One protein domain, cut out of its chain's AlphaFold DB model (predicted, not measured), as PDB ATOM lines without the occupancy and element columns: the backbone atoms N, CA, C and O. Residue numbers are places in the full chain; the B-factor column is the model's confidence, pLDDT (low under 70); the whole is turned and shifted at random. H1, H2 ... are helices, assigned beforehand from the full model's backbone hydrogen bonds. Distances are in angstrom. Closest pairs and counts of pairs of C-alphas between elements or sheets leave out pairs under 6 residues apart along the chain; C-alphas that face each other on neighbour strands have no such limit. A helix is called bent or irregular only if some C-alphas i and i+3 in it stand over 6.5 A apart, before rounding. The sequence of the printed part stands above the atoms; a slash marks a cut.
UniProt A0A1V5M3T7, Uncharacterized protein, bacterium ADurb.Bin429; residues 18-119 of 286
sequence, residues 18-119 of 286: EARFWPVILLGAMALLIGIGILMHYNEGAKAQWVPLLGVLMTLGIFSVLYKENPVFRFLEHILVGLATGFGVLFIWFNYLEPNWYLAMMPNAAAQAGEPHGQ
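What this domain is: This is residues 18 to 119 of the 286 residues of an uncharacterized protein of bacterium ADurb.Bin429 (UniProt A0A1V5M3T7). Two helices, H1 and H2, make a narrow V, and one long bent helix, H3, begins at its open end, passes between the two arms and runs on far away from the V. At H3's far end sit the short H4 and the unnamed residues 111 to 119. The 102 printed residues hold four named helices, H1 to H4 in that order, and no named strand; the class is all helix. The whole is extended, with a radius of gyration of the C-alphas of 19.9 A, and spans 59 by 38 by 26 A.

Where its parts are: Find C-alpha 18 at (-0.029, -47.246, -24.904); from there H1 runs 36.7 A to residue 42. H2, residues 44 to 66, runs 34.5 A. H3, residues 71 to 105, was assigned as one helix by its hydrogen bonds but is bent, with C-alphas 95 and 98 6.7 A apart. Its arm H3a, residues 71 to 95, covers 35.4 A from C-alpha 71 at (-1.668, -36.767, -18.143), and its arm H3b is residues 98 to 105. H4 is residues 107 to 110, ending at (48.342, -31.681, -16.565).

How they stand to each other: Start at the hub, H3. H3a touches H2 at a steep tilt of 61 degrees, opposite ways; the closest C-alphas are those of Ile 62 and Phe 73, 5.5 A apart. H3a and H1 only just touch, with 3 pairs of C-alphas within 8 A, the closest Met 30 and Ile 79 at 7.5 A. H1 and H2 only just touch, with 3 such pairs, and only at the corner, closest at Met 40 and Lys 47, 5.3 A. H3b and H4 also only just touch, with 3 such pairs and only at the corner, closest at Ala 104 and Ala 110, 4.8 A. Each O i to N i+4 pair is within hydrogen-bond range in H3a, against 19 of 21 in H1, 15 of 19 in H2 and 2 of 4 in H3b; H4 is too short for one.

The domain as a whole: Look at Tyr 67 and Pro 116 for the C-alphas farthest apart, 59.8 A. The printed part has no cut, and its three links are tight. Confidence is under 70 at residues 18 to 22, 26, 30, 37 and 107 to 118.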
ATOM      1  N   GLU A  18      -0.310 -48.506 -25.614       56.38
ATOM      2  CA  GLU A  18      -0.029 -47.246 -24.904       56.38
ATOM      3  C   GLU A  18       1.444 -47.128 -24.480       56.38
ATOM      4  O   GLU A  18       2.066 -46.083 -24.693       56.38
ATOM      5  N   ALA A  19       2.043 -48.207 -23.968       56.72
ATOM      6  CA  ALA A  19       3.443 -48.227 -23.540       56.72
ATOM      7  C   ALA A  19       4.444 -47.983 -24.687       56.72
ATOM      8  O   ALA A  19       5.536 -47.462 -24.452       56.72
ATOM      9  N   ARG A  20       4.084 -48.317 -25.935       60.75
ATOM     10  CA  ARG A  20       4.941 -48.112 -27.117       60.75
ATOM     11  C   ARG A  20       4.783 -46.726 -27.749       60.75
ATOM     12  O   ARG A  20       5.719 -46.239 -28.381       60.75
ATOM     13  N   PHE A  21       3.626 -46.084 -27.572       63.72
ATOM     14  CA  PHE A  21       3.340 -44.750 -28.114       63.72
ATOM     15  C   PHE A  21       3.968 -43.621 -27.289       63.72
ATOM     16  O   PHE A  21       4.503 -42.666 -27.860       63.72
ATOM     17  N   TRP A  22       3.957 -43.739 -25.959       67.88
ATOM     18  CA  TRP A  22       4.474 -42.702 -25.060       67.88
ATOM     19  C   TRP A  22       5.942 -42.310 -25.312       67.88
ATOM     20  O   TRP A  22       6.209 -41.112 -25.404       67.88
ATOM     21  N   PRO A  23       6.893 -43.245 -25.512       72.88
ATOM     22  CA  PRO A  23       8.287 -42.898 -25.791       72.88
ATOM     23  C   PRO A  23       8.464 -42.098 -27.086       72.88
ATOM     24  O   PRO A  23       9.257 -41.164 -27.129       72.88
ATOM     25  N   VAL A  24       7.708 -42.423 -28.138       73.25
ATOM     26  CA  VAL A  24       7.813 -41.743 -29.441       73.25
ATOM     27  C   VAL A  24       7.236 -40.331 -29.368       73.25
ATOM     28  O   VAL A  24       7.839 -39.391 -29.884       73.25
ATOM     29  N   ILE A  25       6.106 -40.164 -28.675       73.44
ATOM     30  CA  ILE A  25       5.497 -38.850 -28.433       73.44
ATOM     31  C   ILE A  25       6.428 -37.981 -27.578       73.44
ATOM     32  O   ILE A  25       6.627 -36.807 -27.887       73.44
ATOM     33  N   LEU A  26       7.052 -38.561 -26.550       68.94
ATOM     34  CA  LEU A  26       8.026 -37.874 -25.702       68.94
ATOM     35  C   LEU A  26       9.270 -37.449 -26.491       68.94
ATOM     36  O   LEU A  26       9.684 -36.297 -26.389       68.94
ATOM     37  N   LEU A  27       9.835 -38.334 -27.317       73.94
ATOM     38  CA  LEU A  27      10.995 -38.012 -28.156       73.94
ATOM     39  C   LEU A  27      10.669 -36.940 -29.203       73.94
ATOM     40  O   LEU A  27      11.456 -36.014 -29.390       73.94
ATOM     41  N   GLY A  28       9.499 -37.026 -29.842       74.94
ATOM     42  CA  GLY A  28       9.029 -36.022 -30.797       74.94
ATOM     43  C   GLY A  28       8.819 -34.654 -30.146       74.94
ATOM     44  O   GLY A  28       9.293 -33.642 -30.662       74.94
ATOM     45  N   ALA A  29       8.181 -34.617 -28.975       70.25
ATOM     46  CA  ALA A  29       7.999 -33.382 -28.224       70.25
ATOM     47  C   ALA A  29       9.333 -32.807 -27.720       70.25
ATOM     48  O   ALA A  29       9.527 -31.595 -27.753       70.25
ATOM     49  N   MET A  30      10.277 -33.654 -27.307       67.75
ATOM     50  CA  MET A  30      11.592 -33.215 -26.838       67.75
ATOM     51  C   MET A  30      12.441 -32.639 -27.975       67.75
ATOM     52  O   MET A  30      13.032 -31.574 -27.813       67.75
ATOM     53  N   ALA A  31      12.451 -33.277 -29.148       73.69
ATOM     54  CA  ALA A  31      13.116 -32.744 -30.337       73.69
ATOM     55  C   ALA A  31      12.520 -31.392 -30.765       73.69
ATOM     56  O   ALA A  31      13.258 -30.472 -31.119       73.69
ATOM     57  N   LEU A  32      11.196 -31.244 -30.661       76.69
ATOM     58  CA  LEU A  32      10.497 -29.989 -30.926       76.69
ATOM     59  C   LEU A  32      10.874 -28.906 -29.904       76.69
ATOM     60  O   LEU A  32      11.179 -27.786 -30.302       76.69
ATOM     61  N   LEU A  33      10.930 -29.228 -28.607       71.56
ATOM     62  CA  LEU A  33      11.353 -28.288 -27.560       71.56
ATOM     63  C   LEU A  33      12.816 -27.856 -27.717       71.56
ATOM     64  O   LEU A  33      13.125 -26.685 -27.519       71.56
ATOM     65  N   ILE A  34      13.705 -28.768 -28.118       74.00
ATOM     66  CA  ILE A  34      15.109 -28.452 -28.417       74.00
ATOM     67  C   ILE A  34      15.199 -27.547 -29.649       74.00
ATOM     68  O   ILE A  34      15.897 -26.536 -29.612       74.00
ATOM     69  N   GLY A  35      14.461 -27.863 -30.719       74.19
ATOM     70  CA  GLY A  35      14.406 -27.033 -31.924       74.19
ATOM     71  C   GLY A  35      13.885 -25.624 -31.633       74.19
ATOM     72  O   GLY A  35      14.482 -24.640 -32.065       74.19
ATOM     73  N   ILE A  36      12.831 -25.520 -30.821       72.62
ATOM     74  CA  ILE A  36      12.319 -24.244 -30.318       72.62
ATOM     75  C   ILE A  36      13.371 -23.537 -29.455       72.62
ATOM     76  O   ILE A  36      13.575 -22.341 -29.622       72.62
ATOM     77  N   GLY A  37      14.077 -24.250 -28.576       69.88
ATOM     78  CA  GLY A  37      15.138 -23.681 -27.743       69.88
ATOM     79  C   GLY A  37      16.289 -23.091 -28.561       69.88
ATOM     80  O   GLY A  37      16.763 -21.999 -28.251       69.88
ATOM     81  N   ILE A  38      16.689 -23.758 -29.645       75.62
ATOM     82  CA  ILE A  38      17.716 -23.267 -30.578       75.62
ATOM     83  C   ILE A  38      17.196 -22.057 -31.362       75.62
ATOM     84  O   ILE A  38      17.900 -21.059 -31.477       75.62
ATOM     85  N   LEU A  39      15.956 -22.095 -31.856       70.44
ATOM     86  CA  LEU A  39      15.342 -20.952 -32.546       70.44
ATOM     87  C   LEU A  39      15.221 -19.734 -31.628       70.44
ATOM     88  O   LEU A  39      15.543 -18.615 -32.031       70.44
ATOM     89  N   MET A  40      14.818 -19.954 -30.376       70.62
ATOM     90  CA  MET A  40      14.818 -18.911 -29.364       70.62
ATOM     91  C   MET A  40      16.245 -18.435 -29.104       70.62
ATOM     92  O   MET A  40      16.424 -17.230 -29.053       70.62
ATOM     93  N   HIS A  41      17.267 -19.307 -29.051       75.62
ATOM     94  CA  HIS A  41      18.680 -18.930 -28.860       75.62
ATOM     95  C   HIS A  41      19.175 -17.833 -29.825       75.62
ATOM     96  O   HIS A  41      20.047 -17.052 -29.453       75.62
ATOM     97  N   TYR A  42      18.600 -17.705 -31.018       74.94
ATOM     98  CA  TYR A  42      18.998 -16.672 -31.980       74.94
ATOM     99  C   TYR A  42      18.127 -15.404 -31.961       74.94
ATOM    100  O   TYR A  42      18.504 -14.411 -32.578       74.94
ATOM    101  N   ASN A  43      16.993 -15.391 -31.251       80.69
ATOM    102  CA  ASN A  43      16.062 -14.259 -31.227       80.69
ATOM    103  C   ASN A  43      15.855 -13.715 -29.804       80.69
ATOM    104  O   ASN A  43      14.944 -14.141 -29.095       80.69
ATOM    105  N   GLU A  44      16.673 -12.736 -29.407       75.75
ATOM    106  CA  GLU A  44      16.664 -12.128 -28.064       75.75
ATOM    107  C   GLU A  44      15.287 -11.591 -27.626       75.75
ATOM    108  O   GLU A  44      14.906 -11.749 -26.466       75.75
ATOM    109  N   GLY A  45      14.496 -11.027 -28.548       75.44
ATOM    110  CA  GLY A  45      13.145 -10.537 -28.243       75.44
ATOM    111  C   GLY A  45      12.161 -11.672 -27.945       75.44
ATOM    112  O   GLY A  45      11.434 -11.633 -26.953       75.44
ATOM    113  N   ALA A  46      12.197 -12.736 -28.754       73.75
ATOM    114  CA  ALA A  46      11.375 -13.921 -28.516       73.75
ATOM    115  C   ALA A  46      11.800 -14.674 -27.243       73.75
ATOM    116  O   ALA A  46      10.936 -15.176 -26.525       73.75
ATOM    117  N   LYS A  47      13.097 -14.724 -26.909       76.69
ATOM    118  CA  LYS A  47      13.558 -15.314 -25.638       76.69
ATOM    119  C   LYS A  47      12.938 -14.617 -24.438       76.69
ATOM    120  O   LYS A  47      12.407 -15.289 -23.558       76.69
ATOM    121  N   ALA A  48      13.016 -13.287 -24.413       75.81
ATOM    122  CA  ALA A  48      12.564 -12.482 -23.285       75.81
ATOM    123  C   ALA A  48      11.063 -12.660 -23.011       75.81
ATOM    124  O   ALA A  48      10.638 -12.598 -21.862       75.81
ATOM    125  N   GLN A  49      10.271 -12.937 -24.048       78.81
ATOM    126  CA  GLN A  49       8.830 -13.154 -23.925       78.81
ATOM    127  C   GLN A  49       8.462 -14.622 -23.670       78.81
ATOM    128  O   GLN A  49       7.640 -14.917 -22.809       78.81
ATOM    129  N   TRP A  50       9.040 -15.579 -24.393       78.94
ATOM    130  CA  TRP A  50       8.548 -16.959 -24.340       78.94
ATOM    131  C   TRP A  50       9.186 -17.804 -23.238       78.94
ATOM    132  O   TRP A  50       8.521 -18.693 -22.702       78.94
ATOM    133  N   VAL A  51      10.436 -17.530 -22.855       80.81
ATOM    134  CA  VAL A  51      11.135 -18.318 -21.824       80.81
ATOM    135  C   VAL A  51      10.486 -18.156 -20.441       80.81
ATOM    136  O   VAL A  51      10.197 -19.181 -19.814       80.81
ATOM    137  N   PRO A  52      10.173 -16.933 -19.963       84.25
ATOM    138  CA  PRO A  52       9.494 -16.754 -18.680       84.25
ATOM    139  C   PRO A  52       8.109 -17.411 -18.647       84.25
ATOM    140  O   PRO A  52       7.762 -18.099 -17.684       84.25
ATOM    141  N   LEU A  53       7.340 -17.275 -19.732       83.44
ATOM    142  CA  LEU A  53       6.015 -17.881 -19.857       83.44
ATOM    143  C   LEU A  53       6.080 -19.408 -19.791       83.44
ATOM    144  O   LEU A  53       5.318 -20.027 -19.047       83.44
ATOM    145  N   LEU A  54       7.010 -20.014 -20.534       85.25
ATOM    146  CA  LEU A  54       7.228 -21.457 -20.505       85.25
ATOM    147  C   LEU A  54       7.593 -21.917 -19.085       85.25
ATOM    148  O   LEU A  54       7.029 -22.892 -18.595       85.25
ATOM    149  N   GLY A  55       8.472 -21.183 -18.394       83.56
ATOM    150  CA  GLY A  55       8.862 -21.477 -17.012       83.56
ATOM    151  C   GLY A  55       7.685 -21.453 -16.031       83.56
ATOM    152  O   GLY A  55       7.543 -22.368 -15.211       83.56
ATOM    153  N   VAL A  56       6.805 -20.455 -16.144       87.25
ATOM    154  CA  VAL A  56       5.575 -20.351 -15.338       87.25
ATOM    155  C   VAL A  56       4.623 -21.508 -15.648       87.25
ATOM    156  O   VAL A  56       4.173 -22.188 -14.724       87.25
ATOM    157  N   LEU A  57       4.363 -21.786 -16.928       86.62
ATOM    158  CA  LEU A  57       3.467 -22.866 -17.353       86.62
ATOM    159  C   LEU A  57       3.969 -24.245 -16.916       86.62
ATOM    160  O   LEU A  57       3.180 -25.047 -16.419       86.62
ATOM    161  N   MET A  58       5.269 -24.521 -17.046       85.31
ATOM    162  CA  MET A  58       5.849 -25.791 -16.601       85.31
ATOM    163  C   MET A  58       5.798 -25.932 -15.078       85.31
ATOM    164  O   MET A  58       5.457 -27.000 -14.576       85.31
ATOM    165  N   THR A  59       6.061 -24.853 -14.336       88.25
ATOM    166  CA  THR A  59       5.982 -24.864 -12.866       88.25
ATOM    167  C   THR A  59       4.549 -25.103 -12.386       88.25
ATOM    168  O   THR A  59       4.321 -25.957 -11.530       88.25
ATOM    169  N   LEU A  60       3.565 -24.413 -12.971       88.50
ATOM    170  CA  LEU A  60       2.145 -24.641 -12.681       88.50
ATOM    171  C   LEU A  60       1.689 -26.043 -13.107       88.50
ATOM    172  O   LEU A  60       0.942 -26.697 -12.382       88.50
ATOM    173  N   GLY A  61       2.173 -26.529 -14.249       86.12
ATOM    174  CA  GLY A  61       1.874 -27.868 -14.740       86.12
ATOM    175  C   GLY A  61       2.413 -28.975 -13.829       86.12
ATOM    176  O   GLY A  61       1.728 -29.976 -13.628       86.12
ATOM    177  N   ILE A  62       3.572 -28.770 -13.193       87.44
ATOM    178  CA  ILE A  62       4.084 -29.663 -12.140       87.44
ATOM    179  C   ILE A  62       3.221 -29.554 -10.871       87.44
ATOM    180  O   ILE A  62       2.847 -30.572 -10.290       87.44
ATOM    181  N   PHE A  63       2.829 -28.341 -10.463       86.56
ATOM    182  CA  PHE A  63       1.946 -28.145  -9.305       86.56
ATOM    183  C   PHE A  63       0.531 -28.709  -9.490       86.56
ATOM    184  O   PHE A  63      -0.161 -28.927  -8.494       86.56
ATOM    185  N   SER A  64       0.114 -29.031 -10.719       85.94
ATOM    186  CA  SER A  64      -1.156 -29.718 -10.988       85.94
ATOM    187  C   SER A  64      -1.297 -31.042 -10.226       85.94
ATOM    188  O   SER A  64      -2.430 -31.462  -9.981       85.94
ATOM    189  N   VAL A  65      -0.190 -31.680  -9.816       85.69
ATOM    190  CA  VAL A  65      -0.223 -32.909  -9.003       85.69
ATOM    191  C   VAL A  65      -0.938 -32.714  -7.665       85.69
ATOM    192  O   VAL A  65      -1.543 -33.652  -7.156       85.69
ATOM    193  N   LEU A  66      -0.927 -31.490  -7.120       84.25
ATOM    194  CA  LEU A  66      -1.589 -31.164  -5.856       84.25
ATOM    195  C   LEU A  66      -3.113 -31.327  -5.943       84.25
ATOM    196  O   LEU A  66      -3.766 -31.561  -4.932       84.25
ATOM    197  N   TYR A  67      -3.671 -31.201  -7.150       80.06
ATOM    198  CA  TYR A  67      -5.090 -31.411  -7.405       80.06
ATOM    199  C   TYR A  67      -5.387 -32.871  -7.775       80.06
ATOM    200  O   TYR A  67      -6.268 -33.486  -7.176       80.06
ATOM    201  N   LYS A  68      -4.665 -33.427  -8.761       83.50
ATOM    202  CA  LYS A  68      -4.754 -34.834  -9.198       83.50
ATOM    203  C   LYS A  68      -3.628 -35.162 -10.185       83.50
ATOM    204  O   LYS A  68      -3.184 -34.292 -10.934       83.50
ATOM    205  N   GLU A  69      -3.239 -36.431 -10.280       82.62
ATOM    206  CA  GLU A  69      -2.359 -36.933 -11.345       82.62
ATOM    207  C   GLU A  69      -3.024 -36.848 -12.737       82.62
ATOM    208  O   GLU A  69      -3.739 -37.750 -13.185       82.62
ATOM    209  N   ASN A  70      -2.790 -35.740 -13.437       87.62
ATOM    210  CA  ASN A  70      -3.261 -35.483 -14.802       87.62
ATOM    211  C   ASN A  70      -2.230 -36.009 -15.838       87.62
ATOM    212  O   ASN A  70      -1.031 -35.936 -15.563       87.62
ATOM    213  N   PRO A  71      -2.607 -36.502 -17.039       84.06
ATOM    214  CA  PRO A  71      -1.668 -36.767 -18.143       84.06
ATOM    215  C   PRO A  71      -0.679 -35.629 -18.431       84.06
ATOM    216  O   PRO A  71       0.480 -35.900 -18.731       84.06
ATOM    217  N   VAL A  72      -1.102 -34.367 -18.286       84.06
ATOM    218  CA  VAL A  72      -0.214 -33.198 -18.442       84.06
ATOM    219  C   VAL A  72       0.915 -33.214 -17.411       84.06
ATOM    220  O   VAL A  72       2.072 -33.016 -17.768       84.06
ATOM    221  N   PHE A  73       0.593 -33.501 -16.147       87.69
ATOM    222  CA  PHE A  73       1.592 -33.623 -15.088       87.69
ATOM    223  C   PHE A  73       2.580 -34.751 -15.402       87.69
ATOM    224  O   PHE A  73       3.783 -34.513 -15.408       87.69
ATOM    225  N   ARG A  74       2.075 -35.944 -15.758       85.19
ATOM    226  CA  ARG A  74       2.926 -37.092 -16.112       85.19
ATOM    227  C   ARG A  74       3.879 -36.757 -17.259       85.19
ATOM    228  O   ARG A  74       5.062 -37.059 -17.176       85.19
ATOM    229  N   PHE A  75       3.399 -36.102 -18.313       86.25
ATOM    230  CA  PHE A  75       4.248 -35.680 -19.429       86.25
ATOM    231  C   PHE A  75       5.352 -34.698 -18.993       86.25
ATOM    232  O   PHE A  75       6.522 -34.896 -19.326       86.25
ATOM    233  N   LEU A  76       4.996 -33.670 -18.216       88.44
ATOM    234  CA  LEU A  76       5.953 -32.680 -17.713       88.44
ATOM    235  C   LEU A  76       6.978 -33.295 -16.756       88.44
ATOM    236  O   LEU A  76       8.148 -32.921 -16.804       88.44
ATOM    237  N   GLU A  77       6.566 -34.254 -15.932       87.50
ATOM    238  CA  GLU A  77       7.452 -35.003 -15.045       87.50
ATOM    239  C   GLU A  77       8.517 -35.774 -15.835       87.50
ATOM    240  O   GLU A  77       9.700 -35.675 -15.519       87.50
ATOM    241  N   HIS A  78       8.141 -36.467 -16.914       86.75
ATOM    242  CA  HIS A  78       9.107 -37.193 -17.749       86.75
ATOM    243  C   HIS A  78      10.098 -36.248 -18.436       86.75
ATOM    244  O   HIS A  78      11.295 -36.540 -18.471       86.75
ATOM    245  N   ILE A  79       9.630 -35.097 -18.939       87.38
ATOM    246  CA  ILE A  79      10.521 -34.064 -19.492       87.38
ATOM    247  C   ILE A  79      11.481 -33.561 -18.416       87.38
ATOM    248  O   ILE A  79      12.681 -33.466 -18.666       87.38
ATOM    249  N   LEU A  80      10.972 -33.251 -17.222       85.19
ATOM    250  CA  LEU A  80      11.778 -32.728 -16.123       85.19
ATOM    251  C   LEU A  80      12.846 -33.734 -15.683       85.19
ATOM    252  O   LEU A  80      14.010 -33.363 -15.547       85.19
ATOM    253  N   VAL A  81      12.473 -35.000 -15.488       87.56
ATOM    254  CA  VAL A  81      13.399 -36.071 -15.088       87.56
ATOM    255  C   VAL A  81      14.427 -36.339 -16.188       87.56
ATOM    256  O   VAL A  81      15.613 -36.495 -15.893       87.56
ATOM    257  N   GLY A  82      14.013 -36.329 -17.458       87.31
ATOM    258  CA  GLY A  82      14.920 -36.466 -18.597       87.31
ATOM    259  C   GLY A  82      15.925 -35.317 -18.676       87.31
ATOM    260  O   GLY A  82      17.130 -35.555 -18.778       87.31
ATOM    261  N   LEU A  83      15.454 -34.074 -18.544       86.69
ATOM    262  CA  LEU A  83      16.297 -32.879 -18.559       86.69
ATOM    263  C   LEU A  83      17.244 -32.834 -17.357       86.69
ATOM    264  O   LEU A  83      18.421 -32.532 -17.529       86.69
ATOM    265  N   ALA A  84      16.767 -33.184 -16.161       84.81
ATOM    266  CA  ALA A  84      17.597 -33.274 -14.962       84.81
ATOM    267  C   ALA A  84      18.695 -34.334 -15.117       84.81
ATOM    268  O   ALA A  84      19.849 -34.082 -14.773       84.81
ATOM    269  N   THR A  85      18.357 -35.490 -15.693       89.06
ATOM    270  CA  THR A  85      19.325 -36.561 -15.958       89.06
ATOM    271  C   THR A  85      20.349 -36.121 -17.007       89.06
ATOM    272  O   THR A  85      21.548 -36.271 -16.788       89.06
ATOM    273  N   GLY A  86      19.905 -35.518 -18.116       86.94
ATOM    274  CA  GLY A  86      20.789 -35.012 -19.171       86.94
ATOM    275  C   GLY A  86      21.722 -33.902 -18.685       86.94
ATOM    276  O   GLY A  86      22.930 -33.967 -18.913       86.94
ATOM    277  N   PHE A  87      21.187 -32.924 -17.946       88.75
ATOM    278  CA  PHE A  87      21.992 -31.894 -17.292       88.75
ATOM    279  C   PHE A  87      22.996 -32.516 -16.321       88.75
ATOM    280  O   PHE A  87      24.160 -32.138 -16.349       88.75
ATOM    281  N   GLY A  88      22.583 -33.494 -15.510       85.62
ATOM    282  CA  GLY A  88      23.471 -34.198 -14.586       85.62
ATOM    283  C   GLY A  88      24.662 -34.850 -15.291       85.62
ATOM    284  O   GLY A  88      25.794 -34.698 -14.837       85.62
ATOM    285  N   VAL A  89      24.436 -35.505 -16.435       90.19
ATOM    286  CA  VAL A  89      25.513 -36.105 -17.243       90.19
ATOM    287  C   VAL A  89      26.482 -35.042 -17.761       90.19
ATOM    288  O   VAL A  89      27.692 -35.194 -17.593       90.19
ATOM    289  N   LEU A  90      25.973 -33.952 -18.346       90.12
ATOM    290  CA  LEU A  90      26.817 -32.859 -18.846       90.12
ATOM    291  C   LEU A  90      27.572 -32.164 -17.710       90.12
ATOM    292  O   LEU A  90      28.755 -31.866 -17.839       90.12
ATOM    293  N   PHE A  91      26.906 -31.939 -16.582       90.56
ATOM    294  CA  PHE A  91      27.498 -31.339 -15.397       90.56
ATOM    295  C   PHE A  91      28.658 -32.190 -14.879       90.56
ATOM    296  O   PHE A  91      29.740 -31.653 -14.653       90.56
ATOM    297  N   ILE A  92      28.466 -33.508 -14.760       87.12
ATOM    298  CA  ILE A  92      29.526 -34.444 -14.368       87.12
ATOM    299  C   ILE A  92      30.669 -34.419 -15.381       87.12
ATOM    300  O   ILE A  92      31.828 -34.339 -14.974       87.12
ATOM    301  N   TRP A  93      30.358 -34.457 -16.679       86.00
ATOM    302  CA  TRP A  93      31.362 -34.406 -17.735       86.00
ATOM    303  C   TRP A  93      32.224 -33.147 -17.626       86.00
ATOM    304  O   TRP A  93      33.412 -33.255 -17.356       86.00
ATOM    305  N   PHE A  94      31.631 -31.962 -17.740       87.62
ATOM    306  CA  PHE A  94      32.391 -30.714 -17.826       87.62
ATOM    307  C   PHE A  94      33.018 -30.270 -16.500       87.62
ATOM    308  O   PHE A  94      34.090 -29.675 -16.508       87.62
ATOM    309  N   ASN A  95      32.383 -30.541 -15.354       86.06
ATOM    310  CA  ASN A  95      32.890 -30.049 -14.064       86.06
ATOM    311  C   ASN A  95      33.829 -31.035 -13.370       86.06
ATOM    312  O   ASN A  95      34.617 -30.622 -12.522       86.06
ATOM    313  N   TYR A  96      33.755 -32.329 -13.698       84.50
ATOM    314  CA  TYR A  96      34.527 -33.350 -12.991       84.50
ATOM    315  C   TYR A  96      35.321 -34.248 -13.928       84.50
ATOM    316  O   TYR A  96      36.530 -34.373 -13.751       84.50
ATOM    317  N   LEU A  97      34.667 -34.879 -14.902       83.69
ATOM    318  CA  LEU A  97      35.294 -35.897 -15.746       83.69
ATOM    319  C   LEU A  97      36.321 -35.294 -16.709       83.69
ATOM    320  O   LEU A  97      37.419 -35.818 -16.859       83.69
ATOM    321  N   GLU A  98      35.995 -34.178 -17.342       83.19
ATOM    322  CA  GLU A  98      36.892 -33.490 -18.257       83.19
ATOM    323  C   GLU A  98      38.117 -32.913 -17.528       83.19
ATOM    324  O   GLU A  98      39.225 -33.348 -17.840       83.19
ATOM    325  N   PRO A  99      37.975 -32.025 -16.523       80.75
ATOM    326  CA  PRO A  99      39.130 -31.415 -15.870       80.75
ATOM    327  C   PRO A  99      39.948 -32.408 -15.036       80.75
ATOM    328  O   PRO A  99      41.172 -32.432 -15.148       80.75
ATOM    329  N   ASN A 100      39.302 -33.255 -14.228       80.75
ATOM    330  CA  ASN A 100      40.018 -34.080 -13.246       80.75
ATOM    331  C   ASN A 100      40.428 -35.458 -13.774       80.75
ATOM    332  O   ASN A 100      41.221 -36.136 -13.126       80.75
ATOM    333  N   TRP A 101      39.881 -35.905 -14.906       81.19
ATOM    334  CA  TRP A 101      40.178 -37.231 -15.449       81.19
ATOM    335  C   TRP A 101      40.731 -37.159 -16.875       81.19
ATOM    336  O   TRP A 101      41.877 -37.543 -17.089       81.19
ATOM    337  N   TYR A 102      39.986 -36.612 -17.837       78.62
ATOM    338  CA  TYR A 102      40.407 -36.575 -19.244       78.62
ATOM    339  C   TYR A 102      41.624 -35.666 -19.470       78.62
ATOM    340  O   TYR A 102      42.637 -36.101 -20.020       78.62
ATOM    341  N   LEU A 103      41.559 -34.418 -19.006       76.00
ATOM    342  CA  LEU A 103      42.644 -33.450 -19.144       76.00
ATOM    343  C   LEU A 103      43.829 -33.793 -18.231       76.00
ATOM    344  O   LEU A 103      44.975 -33.672 -18.654       76.00
ATOM    345  N   ALA A 104      43.578 -34.317 -17.029       74.12
ATOM    346  CA  ALA A 104      44.626 -34.761 -16.104       74.12
ATOM    347  C   ALA A 104      45.504 -35.910 -16.656       74.12
ATOM    348  O   ALA A 104      46.675 -36.040 -16.288       74.12
ATOM    349  N   MET A 105      44.974 -36.730 -17.570       73.88
ATOM    350  CA  MET A 105      45.753 -37.758 -18.275       73.88
ATOM    351  C   MET A 105      46.648 -37.187 -19.373       73.88
ATOM    352  O   MET A 105      47.692 -37.763 -19.684       73.88
ATOM    353  N   MET A 106      46.242 -36.074 -19.986       73.06
ATOM    354  CA  MET A 106      46.951 -35.511 -21.125       73.06
ATOM    355  C   MET A 106      48.163 -34.693 -20.657       73.06
ATOM    356  O   MET A 106      47.998 -33.747 -19.885       73.06
ATOM    357  N   PRO A 107      49.383 -34.976 -21.159       61.38
ATOM    358  CA  PRO A 107      50.611 -34.299 -20.721       61.38
ATOM    359  C   PRO A 107      50.551 -32.767 -20.815       61.38
ATOM    360  O   PRO A 107      51.089 -32.070 -19.963       61.38
ATOM    361  N   ASN A 108      49.857 -32.245 -21.830       60.66
ATOM    362  CA  ASN A 108      49.772 -30.809 -22.099       60.66
ATOM    363  C   ASN A 108      48.760 -30.081 -21.196       60.66
ATOM    364  O   ASN A 108      48.860 -28.868 -21.029       60.66
ATOM    365  N   ALA A 109      47.793 -30.805 -20.623       56.69
ATOM    366  CA  ALA A 109      46.747 -30.242 -19.770       56.69
ATOM    367  C   ALA A 109      47.007 -30.489 -18.270       56.69
ATOM    368  O   ALA A 109      46.627 -29.657 -17.449       56.69
ATOM    369  N   ALA A 110      47.779 -31.523 -17.911       55.91
ATOM    370  CA  ALA A 110      48.342 -31.681 -16.565       55.91
ATOM    371  C   ALA A 110      49.194 -30.463 -16.140       55.91
ATOM    372  O   ALA A 110      49.095 -30.001 -15.004       55.91
ATOM    373  N   ALA A 111      49.922 -29.859 -17.088       55.53
ATOM    374  CA  ALA A 111      50.685 -28.631 -16.863       55.53
ATOM    375  C   ALA A 111      49.808 -27.410 -16.499       55.53
ATOM    376  O   ALA A 111      50.260 -26.536 -15.763       55.53
ATOM    377  N   GLN A 112      48.556 -27.344 -16.974       56.09
ATOM    378  CA  GLN A 112      47.601 -26.285 -16.603       56.09
ATOM    379  C   GLN A 112      46.962 -26.532 -15.228       56.09
ATOM    380  O   GLN A 112      46.591 -25.580 -14.547       56.09
ATOM    381  N   ALA A 113      46.876 -27.794 -14.801       57.69
ATOM    382  CA  ALA A 113      46.377 -28.198 -13.487       57.69
ATOM    383  C   ALA A 113      47.433 -28.096 -12.362       57.69
ATOM    384  O   ALA A 113      47.139 -28.428 -11.218       57.69
ATOM    385  N   GLY A 114      48.652 -27.630 -12.669       62.28
ATOM    386  CA  GLY A 114      49.745 -27.497 -11.697       62.28
ATOM    387  C   GLY A 114      50.509 -28.795 -11.416       62.28
ATOM    388  O   GLY A 114      51.334 -28.826 -10.505       62.28
ATOM    389  N   GLU A 115      50.272 -29.848 -12.200       59.09
ATOM    390  CA  GLU A 115      50.901 -31.158 -12.031       59.09
ATOM    391  C   GLU A 115      52.061 -31.345 -13.036       59.09
ATOM    392  O   GLU A 115      51.882 -31.134 -14.238       59.09
ATOM    393  N   PRO A 116      53.263 -31.757 -12.587       57.03
ATOM    394  CA  PRO A 116      54.452 -31.824 -13.443       57.03
ATOM    395  C   PRO A 116      54.415 -32.929 -14.514       57.03
ATOM    396  O   PRO A 116      55.175 -32.861 -15.483       57.03
ATOM    397  N   HIS A 117      53.544 -33.939 -14.385       59.81
ATOM    398  CA  HIS A 117      53.429 -35.054 -15.332       59.81
ATOM    399  C   HIS A 117      51.970 -35.485 -15.544       59.81
ATOM    400  O   HIS A 117      51.166 -35.450 -14.616       59.81
ATOM    401  N   GLY A 118      51.645 -35.955 -16.756       67.94
ATOM    402  CA  GLY A 118      50.343 -36.553 -17.068       67.94
ATOM    403  C   GLY A 118      50.082 -37.805 -16.227       67.94
ATOM    404  O   GLY A 118      50.870 -38.755 -16.236       67.94
ATOM    405  N   GLN A 119      48.978 -37.806 -15.485       72.94
ATOM    406  CA  GLN A 119      48.647 -38.834 -14.502       72.94
ATOM    407  C   GLN A 119      47.942 -40.035 -15.162       72.94
ATOM    408  O   GLN A 119      46.757 -40.287 -14.961       72.94
TER     409      GLN A 119